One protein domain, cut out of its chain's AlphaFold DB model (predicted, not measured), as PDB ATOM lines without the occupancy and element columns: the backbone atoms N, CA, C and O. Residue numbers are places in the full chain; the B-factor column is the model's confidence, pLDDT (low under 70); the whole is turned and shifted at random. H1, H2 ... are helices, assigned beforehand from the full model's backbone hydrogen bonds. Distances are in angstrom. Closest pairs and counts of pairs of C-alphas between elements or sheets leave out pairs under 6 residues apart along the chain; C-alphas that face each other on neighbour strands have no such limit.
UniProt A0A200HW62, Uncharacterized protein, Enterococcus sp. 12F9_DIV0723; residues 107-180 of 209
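AT A GLANCE: This is residues 107 to 180 of the 209 residues of an uncharacterized protein of Enterococcus sp. 12F9_DIV0723 (UniProt A0A200HW62). This is a compact cluster of short helices in which H1 is nearest the middle: H4 and H5 pack on it at wide angles, and H3 runs more loosely beside it on another side. The small H2 sits at one end of the longest axis, and the long link of residues 140 to 155 loops round the opposite end. The printed part has 74 residues, with five named helices in the order H1, H2, H3, H4, H5 and no named strand, and its class is all helix. The whole is compact, with a radius of gyration of the C-alphas of 11.5 A, and rounded, spanning 29 by 23 by 23 A.

IN THESE COORDINATES: H1 is residues 107 to 116, 14.6 A from first to last C-alpha, and begins at C-alpha 107 at (3.319, -25.998, -20.922). H2 is residues 122 to 126, 6.0 A long. H3 is residues 131 to 139, 12.3 A long, beginning at C-alpha 131 at (14.674, -17.015, -10.837). H4 is residues 156 to 164, 12.4 A long. H5, the longest helix, is residues 166 to 179, 19.7 A long, and ends at C-alpha 179 at (-2.175, -18.256, -6.377).

HOW THE PARTS SIT: H1 touches H4, and the two are about perpendicular at 87 degrees; their closest C-alphas are those of Glu 107 and Phe 158, 5.5 A apart. H5 touches H1 with residues 172 to 176 alone, at a steep tilt of 59 degrees, the same way; their closest C-alphas, of Ile 110 and Leu 173, are 7.1 A apart. H1 and H3 are close but not clearly touching, with the closest C-alphas, of Leu 115 and Lys 131, 7.4 A apart; they run opposite ways at a shallow tilt of 32 degrees, only just short of steep. H3 and H4 are close but not clearly touching, their closest C-alphas being those of Ile 138 and Trp 161 at 6.9 A. H2 touches no helix but is near H3, where the C-alphas of Phe 124 and Lys 131 come closest at 6.5 A, and near H5, where those of Phe 123 and Tyr 175 come closest at 7.5 A. H3 and H5 are apart, as are H2 and H4. Every O i to N i+4 pair is within hydrogen-bond range in H2, H3 and H4, against 5 of 6 in H1 and 9 of 10 in H5.

THE WHOLE: The two C-alphas farthest apart are those of Lys 125 and Asn 152, 31.0 A. The printed part has no cut. The links H1 to H2, H2 to H3 and H4 to H5 are tight, and the link H3 to H4 is long, with 16 residues. The mean pLDDT of the printed part is 94.5, and no printed residue is under 70.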
ATOM      1  N   GLU A 107       1.863 -25.911 -21.049       93.19
ATOM      2  CA  GLU A 107       3.319 -25.998 -20.922       93.19
ATOM      3  C   GLU A 107       3.986 -24.629 -21.111       93.19
ATOM      4  O   GLU A 107       4.956 -24.313 -20.421       93.19
ATOM      5  N   LYS A 108       3.433 -23.784 -21.989       94.38
ATOM      6  CA  LYS A 108       3.878 -22.396 -22.172       94.38
ATOM      7  C   LYS A 108       3.379 -21.488 -21.055       94.38
ATOM      8  O   LYS A 108       4.136 -20.642 -20.576       94.38
ATOM      9  N   GLU A 109       2.127 -21.674 -20.643       94.50
ATOM     10  CA  GLU A 109       1.475 -20.934 -19.562       94.50
ATOM     11  C   GLU A 109       2.333 -20.936 -18.293       94.50
ATOM     12  O   GLU A 109       2.646 -19.877 -17.753       94.50
ATOM     13  N   ILE A 110       2.773 -22.118 -17.840       95.75
ATOM     14  CA  ILE A 110       3.546 -22.252 -16.600       95.75
ATOM     15  C   ILE A 110       4.918 -21.596 -16.704       95.75
ATOM     16  O   ILE A 110       5.341 -20.925 -15.761       95.75
ATOM     17  N   VAL A 111       5.614 -21.755 -17.832       96.69
ATOM     18  CA  VAL A 111       6.914 -21.098 -18.022       96.69
ATOM     19  C   VAL A 111       6.743 -19.582 -17.997       96.69
ATOM     20  O   VAL A 111       7.451 -18.900 -17.253       96.69
ATOM     21  N   LYS A 112       5.764 -19.054 -18.741       97.00
ATOM     22  CA  LYS A 112       5.463 -17.618 -18.769       97.00
ATOM     23  C   LYS A 112       5.079 -17.096 -17.390       97.00
ATOM     24  O   LYS A 112       5.610 -16.071 -16.965       97.00
ATOM     25  N   TYR A 113       4.224 -17.822 -16.672       96.81
ATOM     26  CA  TYR A 113       3.828 -17.488 -15.309       96.81
ATOM     27  C   TYR A 113       5.054 -17.353 -14.404       96.81
ATOM     28  O   TYR A 113       5.270 -16.284 -13.836       96.81
ATOM     29  N   ILE A 114       5.920 -18.369 -14.335       97.00
ATOM     30  CA  ILE A 114       7.106 -18.344 -13.463       97.00
ATOM     31  C   ILE A 114       8.078 -17.223 -13.865       97.00
ATOM     32  O   ILE A 114       8.609 -16.527 -12.997       97.00
ATOM     33  N   LEU A 115       8.298 -16.997 -15.165       96.44
ATOM     34  CA  LEU A 115       9.147 -15.901 -15.642       96.44
ATOM     35  C   LEU A 115       8.567 -14.515 -15.336       96.44
ATOM     36  O   LEU A 115       9.343 -13.573 -15.149       96.44
ATOM     37  N   SER A 116       7.245 -14.383 -15.245       95.19
ATOM     38  CA  SER A 116       6.583 -13.119 -14.905       95.19
ATOM     39  C   SER A 116       6.702 -12.751 -13.419       95.19
ATOM     40  O   SER A 116       6.688 -11.568 -13.080       95.19
ATOM     41  N   LEU A 117       6.909 -13.732 -12.531       95.94
ATOM     42  CA  LEU A 117       7.045 -13.497 -11.090       95.94
ATOM     43  C   LEU A 117       8.280 -12.649 -10.762       95.94
ATOM     44  O   LEU A 117       9.348 -12.799 -11.365       95.94
ATOM     45  N   ASN A 118       8.178 -11.781  -9.753       95.25
ATOM     46  CA  ASN A 118       9.343 -11.065  -9.228       95.25
ATOM     47  C   ASN A 118      10.360 -12.069  -8.653       95.25
ATOM     48  O   ASN A 118       9.964 -13.048  -8.035       95.25
ATOM     49  N   GLY A 119      11.669 -11.834  -8.801       93.62
ATOM     50  CA  GLY A 119      12.706 -12.716  -8.247       93.62
ATOM     51  C   GLY A 119      12.622 -12.937  -6.726       93.62
ATOM     52  O   GLY A 119      13.147 -13.934  -6.236       93.62
ATOM     53  N   SER A 120      11.939 -12.053  -5.991       94.94
ATOM     54  CA  SER A 120      11.640 -12.199  -4.558       94.94
ATOM     55  C   SER A 120      10.321 -12.924  -4.246       94.94
ATOM     56  O   SER A 120       9.972 -13.059  -3.070       94.94
ATOM     57  N   ASP A 121       9.583 -13.394  -5.257       97.38
ATOM     58  CA  ASP A 121       8.308 -14.090  -5.078       97.38
ATOM     59  C   ASP A 121       8.461 -15.362  -4.228       97.38
ATOM     60  O   ASP A 121       9.478 -16.067  -4.267       97.38
ATOM     61  N   LYS A 122       7.412 -15.683  -3.459       96.62
ATOM     62  CA  LYS A 122       7.380 -16.851  -2.566       96.62
ATOM     63  C   LYS A 122       7.610 -18.163  -3.316       96.62
ATOM     64  O   LYS A 122       8.154 -19.086  -2.709       96.62
ATOM     65  N   PHE A 123       7.274 -18.233  -4.605       97.75
ATOM     66  CA  PHE A 123       7.551 -19.367  -5.482       97.75
ATOM     67  C   PHE A 123       9.021 -19.799  -5.400       97.75
ATOM     68  O   PHE A 123       9.320 -20.948  -5.070       97.75
ATOM     69  N   PHE A 124       9.954 -18.869  -5.625       97.50
ATOM     70  CA  PHE A 124      11.380 -19.188  -5.722       97.50
ATOM     71  C   PHE A 124      11.956 -19.666  -4.381       97.50
ATOM     72  O   PHE A 124      12.815 -20.551  -4.343       97.50
ATOM     73  N   LYS A 125      11.421 -19.157  -3.261       95.88
ATOM     74  CA  LYS A 125      11.757 -19.639  -1.913       95.88
ATOM     75  C   LYS A 125      11.159 -21.019  -1.631       95.88
ATOM     76  O   LYS A 125      11.861 -21.892  -1.123       95.88
ATOM     77  N   GLN A 126       9.883 -21.224  -1.959       96.81
ATOM     78  CA  GLN A 126       9.159 -22.473  -1.719       96.81
ATOM     79  C   GLN A 126       9.792 -23.650  -2.467       96.81
ATOM     80  O   GLN A 126       9.944 -24.731  -1.900       96.81
ATOM     81  N   PHE A 127      10.190 -23.431  -3.719       96.44
ATOM     82  CA  PHE A 127      10.765 -24.472  -4.570       96.44
ATOM     83  C   PHE A 127      12.295 -24.515  -4.552       96.44
ATOM     84  O   PHE A 127      12.879 -25.324  -5.266       96.44
ATOM     85  N   LYS A 128      12.945 -23.690  -3.714       96.00
ATOM     86  CA  LYS A 128      14.413 -23.587  -3.605       96.00
ATOM     87  C   LYS A 128      15.086 -23.434  -4.975       96.00
ATOM     88  O   LYS A 128      16.122 -24.037  -5.243       96.00
ATOM     89  N   LEU A 129      14.471 -22.635  -5.839       95.62
ATOM     90  CA  LEU A 129      14.886 -22.444  -7.219       95.62
ATOM     91  C   LEU A 129      14.897 -20.944  -7.501       95.62
ATOM     92  O   LEU A 129      13.842 -20.400  -7.772       95.62
ATOM     93  N   PRO A 130      16.034 -20.244  -7.397       96.62
ATOM     94  CA  PRO A 130      16.126 -18.832  -7.759       96.62
ATOM     95  C   PRO A 130      15.697 -18.573  -9.209       96.62
ATOM     96  O   PRO A 130      15.920 -19.413 -10.082       96.62
ATOM     97  N   LYS A 131      15.154 -17.381  -9.491       96.81
ATOM     98  CA  LYS A 131      14.674 -17.015 -10.837       96.81
ATOM     99  C   LYS A 131      15.732 -17.194 -11.929       96.81
ATOM    100  O   LYS A 131      15.427 -17.730 -12.988       96.81
ATOM    101  N   GLU A 132      16.975 -16.804 -11.662       96.81
ATOM    102  CA  GLU A 132      18.068 -16.961 -12.633       96.81
ATOM    103  C   GLU A 132      18.415 -18.434 -12.895       96.81
ATOM    104  O   GLU A 132      18.669 -18.807 -14.036       96.81
ATOM    105  N   MET A 133      18.317 -19.303 -11.883       96.25
ATOM    106  CA  MET A 133      18.473 -20.748 -12.089       96.25
ATOM    107  C   MET A 133      17.308 -21.336 -12.888       96.25
ATOM    108  O   MET A 133      17.520 -22.214 -13.717       96.25
ATOM    109  N   PHE A 134      16.078 -20.858 -12.671       96.88
ATOM    110  CA  PHE A 134      14.939 -21.262 -13.498       96.88
ATOM    111  C   PHE A 134      15.153 -20.872 -14.967       96.88
ATOM    112  O   PHE A 134      14.979 -21.718 -15.839       96.88
ATOM    113  N   LYS A 135      15.601 -19.635 -15.237       96.81
ATOM    114  CA  LYS A 135      15.943 -19.169 -16.592       96.81
ATOM    115  C   LYS A 135      17.009 -20.041 -17.254       96.81
ATOM    116  O   LYS A 135      16.827 -20.440 -18.397       96.81
ATOM    117  N   GLN A 136      18.089 -20.361 -16.539       95.88
ATOM    118  CA  GLN A 136      19.137 -21.250 -17.054       95.88
ATOM    119  C   GLN A 136      18.565 -22.619 -17.440       95.88
ATOM    120  O   GLN A 136      18.772 -23.065 -18.563       95.88
ATOM    121  N   ARG A 137      17.756 -23.224 -16.561       95.38
ATOM    122  CA  ARG A 137      17.138 -24.534 -16.813       95.38
ATOM    123  C   ARG A 137      16.246 -24.558 -18.046       95.38
ATOM    124  O   ARG A 137      16.278 -25.531 -18.781       95.38
ATOM    125  N   ILE A 138      15.418 -23.539 -18.268       96.06
ATOM    126  CA  ILE A 138      14.539 -23.527 -19.450       96.06
ATOM    127  C   ILE A 138      15.311 -23.184 -20.733       96.06
ATOM    128  O   ILE A 138      14.956 -23.679 -21.800       96.06
ATOM    129  N   ALA A 139      16.390 -22.398 -20.637       95.50
ATOM    130  CA  ALA A 139      17.241 -22.067 -21.779       95.50
ATOM    131  C   ALA A 139      17.956 -23.303 -22.354       95.50
ATOM    132  O   ALA A 139      18.172 -23.364 -23.562       95.50
ATOM    133  N   GLU A 140      18.254 -24.315 -21.529       96.50
ATOM    134  CA  GLU A 140      18.791 -25.617 -21.972       96.50
ATOM    135  C   GLU A 140      17.863 -26.355 -22.953       96.50
ATOM    136  O   GLU A 140      18.321 -27.196 -23.722       96.50
ATOM    137  N   TYR A 141      16.568 -26.025 -22.957       97.00
ATOM    138  CA  TYR A 141      15.571 -26.584 -23.873       97.00
ATOM    139  C   TYR A 141      15.279 -25.667 -25.063       97.00
ATOM    140  O   TYR A 141      14.299 -25.902 -25.759       97.00
ATOM    141  N   GLU A 142      16.090 -24.628 -25.290       94.88
ATOM    142  CA  GLU A 142      15.905 -23.637 -26.364       94.88
ATOM    143  C   GLU A 142      14.630 -22.786 -26.200       94.88
ATOM    144  O   GLU A 142      14.126 -22.191 -27.153       94.88
ATOM    145  N   ILE A 143      14.100 -22.693 -24.975       95.56
ATOM    146  CA  ILE A 143      12.951 -21.840 -24.670       95.56
ATOM    147  C   ILE A 143      13.410 -20.382 -24.559       95.56
ATOM    148  O   ILE A 143      14.302 -20.053 -23.773       95.56
ATOM    149  N   ASN A 144      12.766 -19.493 -25.317       91.69
ATOM    150  CA  ASN A 144      13.054 -18.061 -25.292       91.69
ATOM    151  C   ASN A 144      12.767 -17.467 -23.903       91.69
ATOM    152  O   ASN A 144      11.694 -17.666 -23.344       91.69
ATOM    153  N   LEU A 145      13.702 -16.701 -23.338       91.94
ATOM    154  CA  LEU A 145      13.516 -16.055 -22.032       91.94
ATOM    155  C   LEU A 145      12.649 -14.788 -22.103       91.94
ATOM    156  O   LEU A 145      12.148 -14.336 -21.071       91.94
ATOM    157  N   SER A 146      12.472 -14.215 -23.297       88.19
ATOM    158  CA  SER A 146      11.519 -13.133 -23.535       88.19
ATOM    159  C   SER A 146      10.115 -13.706 -23.716       88.19
ATOM    160  O   SER A 146       9.844 -14.446 -24.658       88.19
ATOM    161  N   THR A 147       9.207 -13.347 -22.811       84.44
ATOM    162  CA  THR A 147       7.841 -13.891 -22.752       84.44
ATOM    163  C   THR A 147       6.841 -13.201 -23.684       84.44
ATOM    164  O   THR A 147       5.652 -13.533 -23.662       84.44
ATOM    165  N   GLU A 148       7.280 -12.198 -24.452       82.44
ATOM    166  CA  GLU A 148       6.404 -11.305 -25.223       82.44
ATOM    167  C   GLU A 148       5.618 -12.045 -26.319       82.44
ATOM    168  O   GLU A 148       4.446 -11.741 -26.521       82.44
ATOM    169  N   ASN A 149       6.206 -13.072 -26.951       83.00
ATOM    170  CA  ASN A 149       5.650 -13.716 -28.154       83.00
ATOM    171  C   ASN A 149       5.413 -15.232 -28.038       83.00
ATOM    172  O   ASN A 149       5.297 -15.916 -29.053       83.00
ATOM    173  N   TYR A 150       5.265 -15.773 -26.826       91.69
ATOM    174  CA  TYR A 150       5.075 -17.221 -26.624       91.69
ATOM    175  C   TYR A 150       3.890 -17.830 -27.391       91.69
ATOM    176  O   TYR A 150       3.884 -19.033 -27.649       91.69
ATOM    177  N   SER A 151       2.889 -17.038 -27.789       86.50
ATOM    178  CA  SER A 151       1.802 -17.512 -28.657       86.50
ATOM    179  C   SER A 151       2.309 -18.039 -30.004       86.50
ATOM    180  O   SER A 151       1.748 -19.000 -30.522       86.50
ATOM    181  N   ASN A 152       3.382 -17.445 -30.534       88.00
ATOM    182  CA  ASN A 152       3.954 -17.758 -31.845       88.00
ATOM    183  C   ASN A 152       5.093 -18.780 -31.775       88.00
ATOM    184  O   ASN A 152       5.418 -19.392 -32.790       88.00
ATOM    185  N   ASP A 153       5.693 -18.964 -30.598       90.88
ATOM    186  CA  ASP A 153       6.793 -19.908 -30.406       90.88
ATOM    187  C   ASP A 153       6.345 -21.355 -30.664       90.88
ATOM    188  O   ASP A 153       5.178 -21.712 -30.470       90.88
ATOM    189  N   ASP A 154       7.269 -22.233 -31.052       91.25
ATOM    190  CA  ASP A 154       6.981 -23.667 -31.102       91.25
ATOM    191  C   ASP A 154       6.691 -24.195 -29.683       91.25
ATOM    192  O   ASP A 154       7.337 -23.815 -28.707       91.25
ATOM    193  N   VAL A 155       5.694 -25.070 -29.546       92.06
ATOM    194  CA  VAL A 155       5.342 -25.706 -28.266       92.06
ATOM    195  C   VAL A 155       6.270 -26.880 -27.934       92.06
ATOM    196  O   VAL A 155       6.384 -27.263 -26.771       92.06
ATOM    197  N   THR A 156       6.965 -27.448 -28.927       94.75
ATOM    198  CA  THR A 156       7.815 -28.637 -28.752       94.75
ATOM    199  C   THR A 156       8.904 -28.462 -27.679       94.75
ATOM    200  O   THR A 156       9.018 -29.350 -26.828       94.75
ATOM    201  N   PRO A 157       9.666 -27.346 -27.629       96.44
ATOM    202  CA  PRO A 157      10.603 -27.055 -26.535       96.44
ATOM    203  C   PRO A 157       9.969 -27.124 -25.138       96.44
ATOM    204  O   PRO A 157      10.489 -27.779 -24.234       96.44
ATOM    205  N   PHE A 158       8.789 -26.520 -24.982       95.75
ATOM    206  CA  PHE A 158       8.050 -26.482 -23.719       95.75
ATOM    207  C   PHE A 158       7.576 -27.874 -23.299       95.75
ATOM    208  O   PHE A 158       7.699 -28.237 -22.131       95.75
ATOM    209  N   LYS A 159       7.110 -28.691 -24.253       93.62
ATOM    210  CA  LYS A 159       6.723 -30.090 -24.008       93.62
ATOM    211  C   LYS A 159       7.904 -30.957 -23.583       93.62
ATOM    212  O   LYS A 159       7.761 -31.776 -22.672       93.62
ATOM    213  N   LYS A 160       9.078 -30.768 -24.197       95.81
ATOM    214  CA  LYS A 160      10.314 -31.461 -23.795       95.81
ATOM    215  C   LYS A 160      10.699 -31.103 -22.360       95.81
ATOM    216  O   LYS A 160      10.910 -32.009 -21.555       95.81
ATOM    217  N   TRP A 161      10.708 -29.811 -22.029       96.56
ATOM    218  CA  TRP A 161      10.974 -29.339 -20.669       96.56
ATOM    219  C   TRP A 161       9.959 -29.893 -19.659       96.56
ATOM    220  O   TRP A 161      10.349 -30.459 -18.636       96.56
ATOM    221  N   TYR A 162       8.661 -29.807 -19.969       94.81
ATOM    222  CA  TYR A 162       7.591 -30.341 -19.126       94.81
ATOM    223  C   TYR A 162       7.796 -31.831 -18.843       94.81
ATOM    224  O   TYR A 162       7.739 -32.260 -17.695       94.81
ATOM    225  N   THR A 163       8.080 -32.617 -19.883       93.00
ATOM    226  CA  THR A 163       8.257 -34.070 -19.771       93.00
ATOM    227  C   THR A 163       9.463 -34.423 -18.903       93.00
ATOM    228  O   THR A 163       9.347 -35.265 -18.013       93.00
ATOM    229  N   ALA A 164      10.595 -33.745 -19.101       95.50
ATOM    230  CA  ALA A 164      11.812 -33.974 -18.323       95.50
ATOM    231  C   ALA A 164      11.659 -33.594 -16.837       95.50
ATOM    232  O   ALA A 164      12.262 -34.223 -15.970       95.50
ATOM    233  N   HIS A 165      10.809 -32.608 -16.534       94.69
ATOM    234  CA  HIS A 165      10.621 -32.057 -15.189       94.69
ATOM    235  C   HIS A 165       9.227 -32.320 -14.600       94.69
ATOM    236  O   HIS A 165       8.818 -31.667 -13.638       94.69
ATOM    237  N   LYS A 166       8.485 -33.298 -15.134       92.31
ATOM    238  CA  LYS A 166       7.050 -33.513 -14.863       92.31
ATOM    239  C   LYS A 166       6.687 -33.497 -13.376       92.31
ATOM    240  O   LYS A 166       5.720 -32.859 -12.964       92.31
ATOM    241  N   SER A 167       7.482 -34.166 -12.538       91.94
ATOM    242  CA  SER A 167       7.222 -34.238 -11.091       91.94
ATOM    243  C   SER A 167       7.330 -32.883 -10.376       91.94
ATOM    244  O   SER A 167       6.608 -32.633  -9.409       91.94
ATOM    245  N   GLU A 168       8.212 -32.002 -10.845       94.00
ATOM    246  CA  GLU A 168       8.443 -30.663 -10.304       94.00
ATOM    247  C   GLU A 168       7.402 -29.694 -10.857       94.00
ATOM    248  O   GLU A 168       6.764 -28.971 -10.089       94.00
ATOM    249  N   VAL A 169       7.143 -29.766 -12.165       93.56
ATOM    250  CA  VAL A 169       6.125 -28.954 -12.839       93.56
ATOM    251  C   VAL A 169       4.739 -29.193 -12.245       93.56
ATOM    252  O   VAL A 169       4.017 -28.235 -11.993       93.56
ATOM    253  N   ASN A 170       4.397 -30.428 -11.869       92.25
ATOM    254  CA  ASN A 170       3.142 -30.724 -11.167       92.25
ATOM    255  C   ASN A 170       2.996 -29.976  -9.825       92.25
ATOM    256  O   ASN A 170       1.878 -29.675  -9.384       92.25
ATOM    257  N   LYS A 171       4.110 -29.665  -9.152       94.81
ATOM    258  CA  LYS A 171       4.107 -28.849  -7.928       94.81
ATOM    259  C   LYS A 171       3.967 -27.368  -8.267       94.81
ATOM    260  O   LYS A 171       3.210 -26.674  -7.590       94.81
ATOM    261  N   TYR A 172       4.629 -26.902  -9.327       95.81
ATOM    262  CA  TYR A 172       4.482 -25.529  -9.824       95.81
ATOM    263  C   TYR A 172       3.048 -25.252 -10.269       95.81
ATOM    264  O   TYR A 172       2.500 -24.215  -9.923       95.81
ATOM    265  N   LEU A 173       2.408 -26.215 -10.927       93.56
ATOM    266  CA  LEU A 173       1.000 -26.177 -11.303       93.56
ATOM    267  C   LEU A 173       0.083 -26.023 -10.083       93.56
ATOM    268  O   LEU A 173      -0.857 -25.237 -10.093       93.56
ATOM    269  N   THR A 174       0.381 -26.733  -8.996       94.81
ATOM    270  CA  THR A 174      -0.380 -26.588  -7.746       94.81
ATOM    271  C   THR A 174      -0.238 -25.175  -7.174       94.81
ATOM    272  O   THR A 174      -1.225 -24.592  -6.733       94.81
ATOM    273  N   TYR A 175       0.973 -24.608  -7.197       96.81
ATOM    274  CA  TYR A 175       1.200 -23.218  -6.793       96.81
ATOM    275  C   TYR A 175       0.460 -22.240  -7.712       96.81
ATOM    276  O   TYR A 175      -0.244 -21.364  -7.230       96.81
ATOM    277  N   TYR A 176       0.561 -22.431  -9.026       97.06
ATOM    278  CA  TYR A 176      -0.116 -21.626 -10.036       97.06
ATOM    279  C   TYR A 176      -1.628 -21.564  -9.792       97.06
ATOM    280  O   TYR A 176      -2.177 -20.476  -9.651       97.06
ATOM    281  N   VAL A 177      -2.290 -22.711  -9.625       96.75
ATOM    282  CA  VAL A 177      -3.733 -22.755  -9.350       96.75
ATOM    283  C   VAL A 177      -4.081 -22.086  -8.018       96.75
ATOM    284  O   VAL A 177      -5.057 -21.347  -7.938       96.75
ATOM    285  N   ASN A 178      -3.296 -22.317  -6.963       95.88
ATOM    286  CA  ASN A 178      -3.573 -21.755  -5.638       95.88
ATOM    287  C   ASN A 178      -3.377 -20.237  -5.559       95.88
ATOM    288  O   ASN A 178      -4.007 -19.590  -4.726       95.88
ATOM    289  N   ASN A 179      -2.501 -19.678  -6.388       97.00
ATOM    290  CA  ASN A 179      -2.175 -18.256  -6.377       97.00
ATOM    291  C   ASN A 179      -3.008 -17.430  -7.368       97.00
ATOM    292  O   ASN A 179      -2.942 -16.210  -7.299       97.00
ATOM    293  N   ASN A 180      -3.794 -18.073  -8.238       97.06
ATOM    294  CA  ASN A 180      -4.638 -17.417  -9.246       97.06
ATOM    295  C   ASN A 180      -6.092 -17.917  -9.145       97.06
ATOM    296  O   ASN A 180      -6.740 -18.265 -10.133       97.06
TER     297      ASN A 180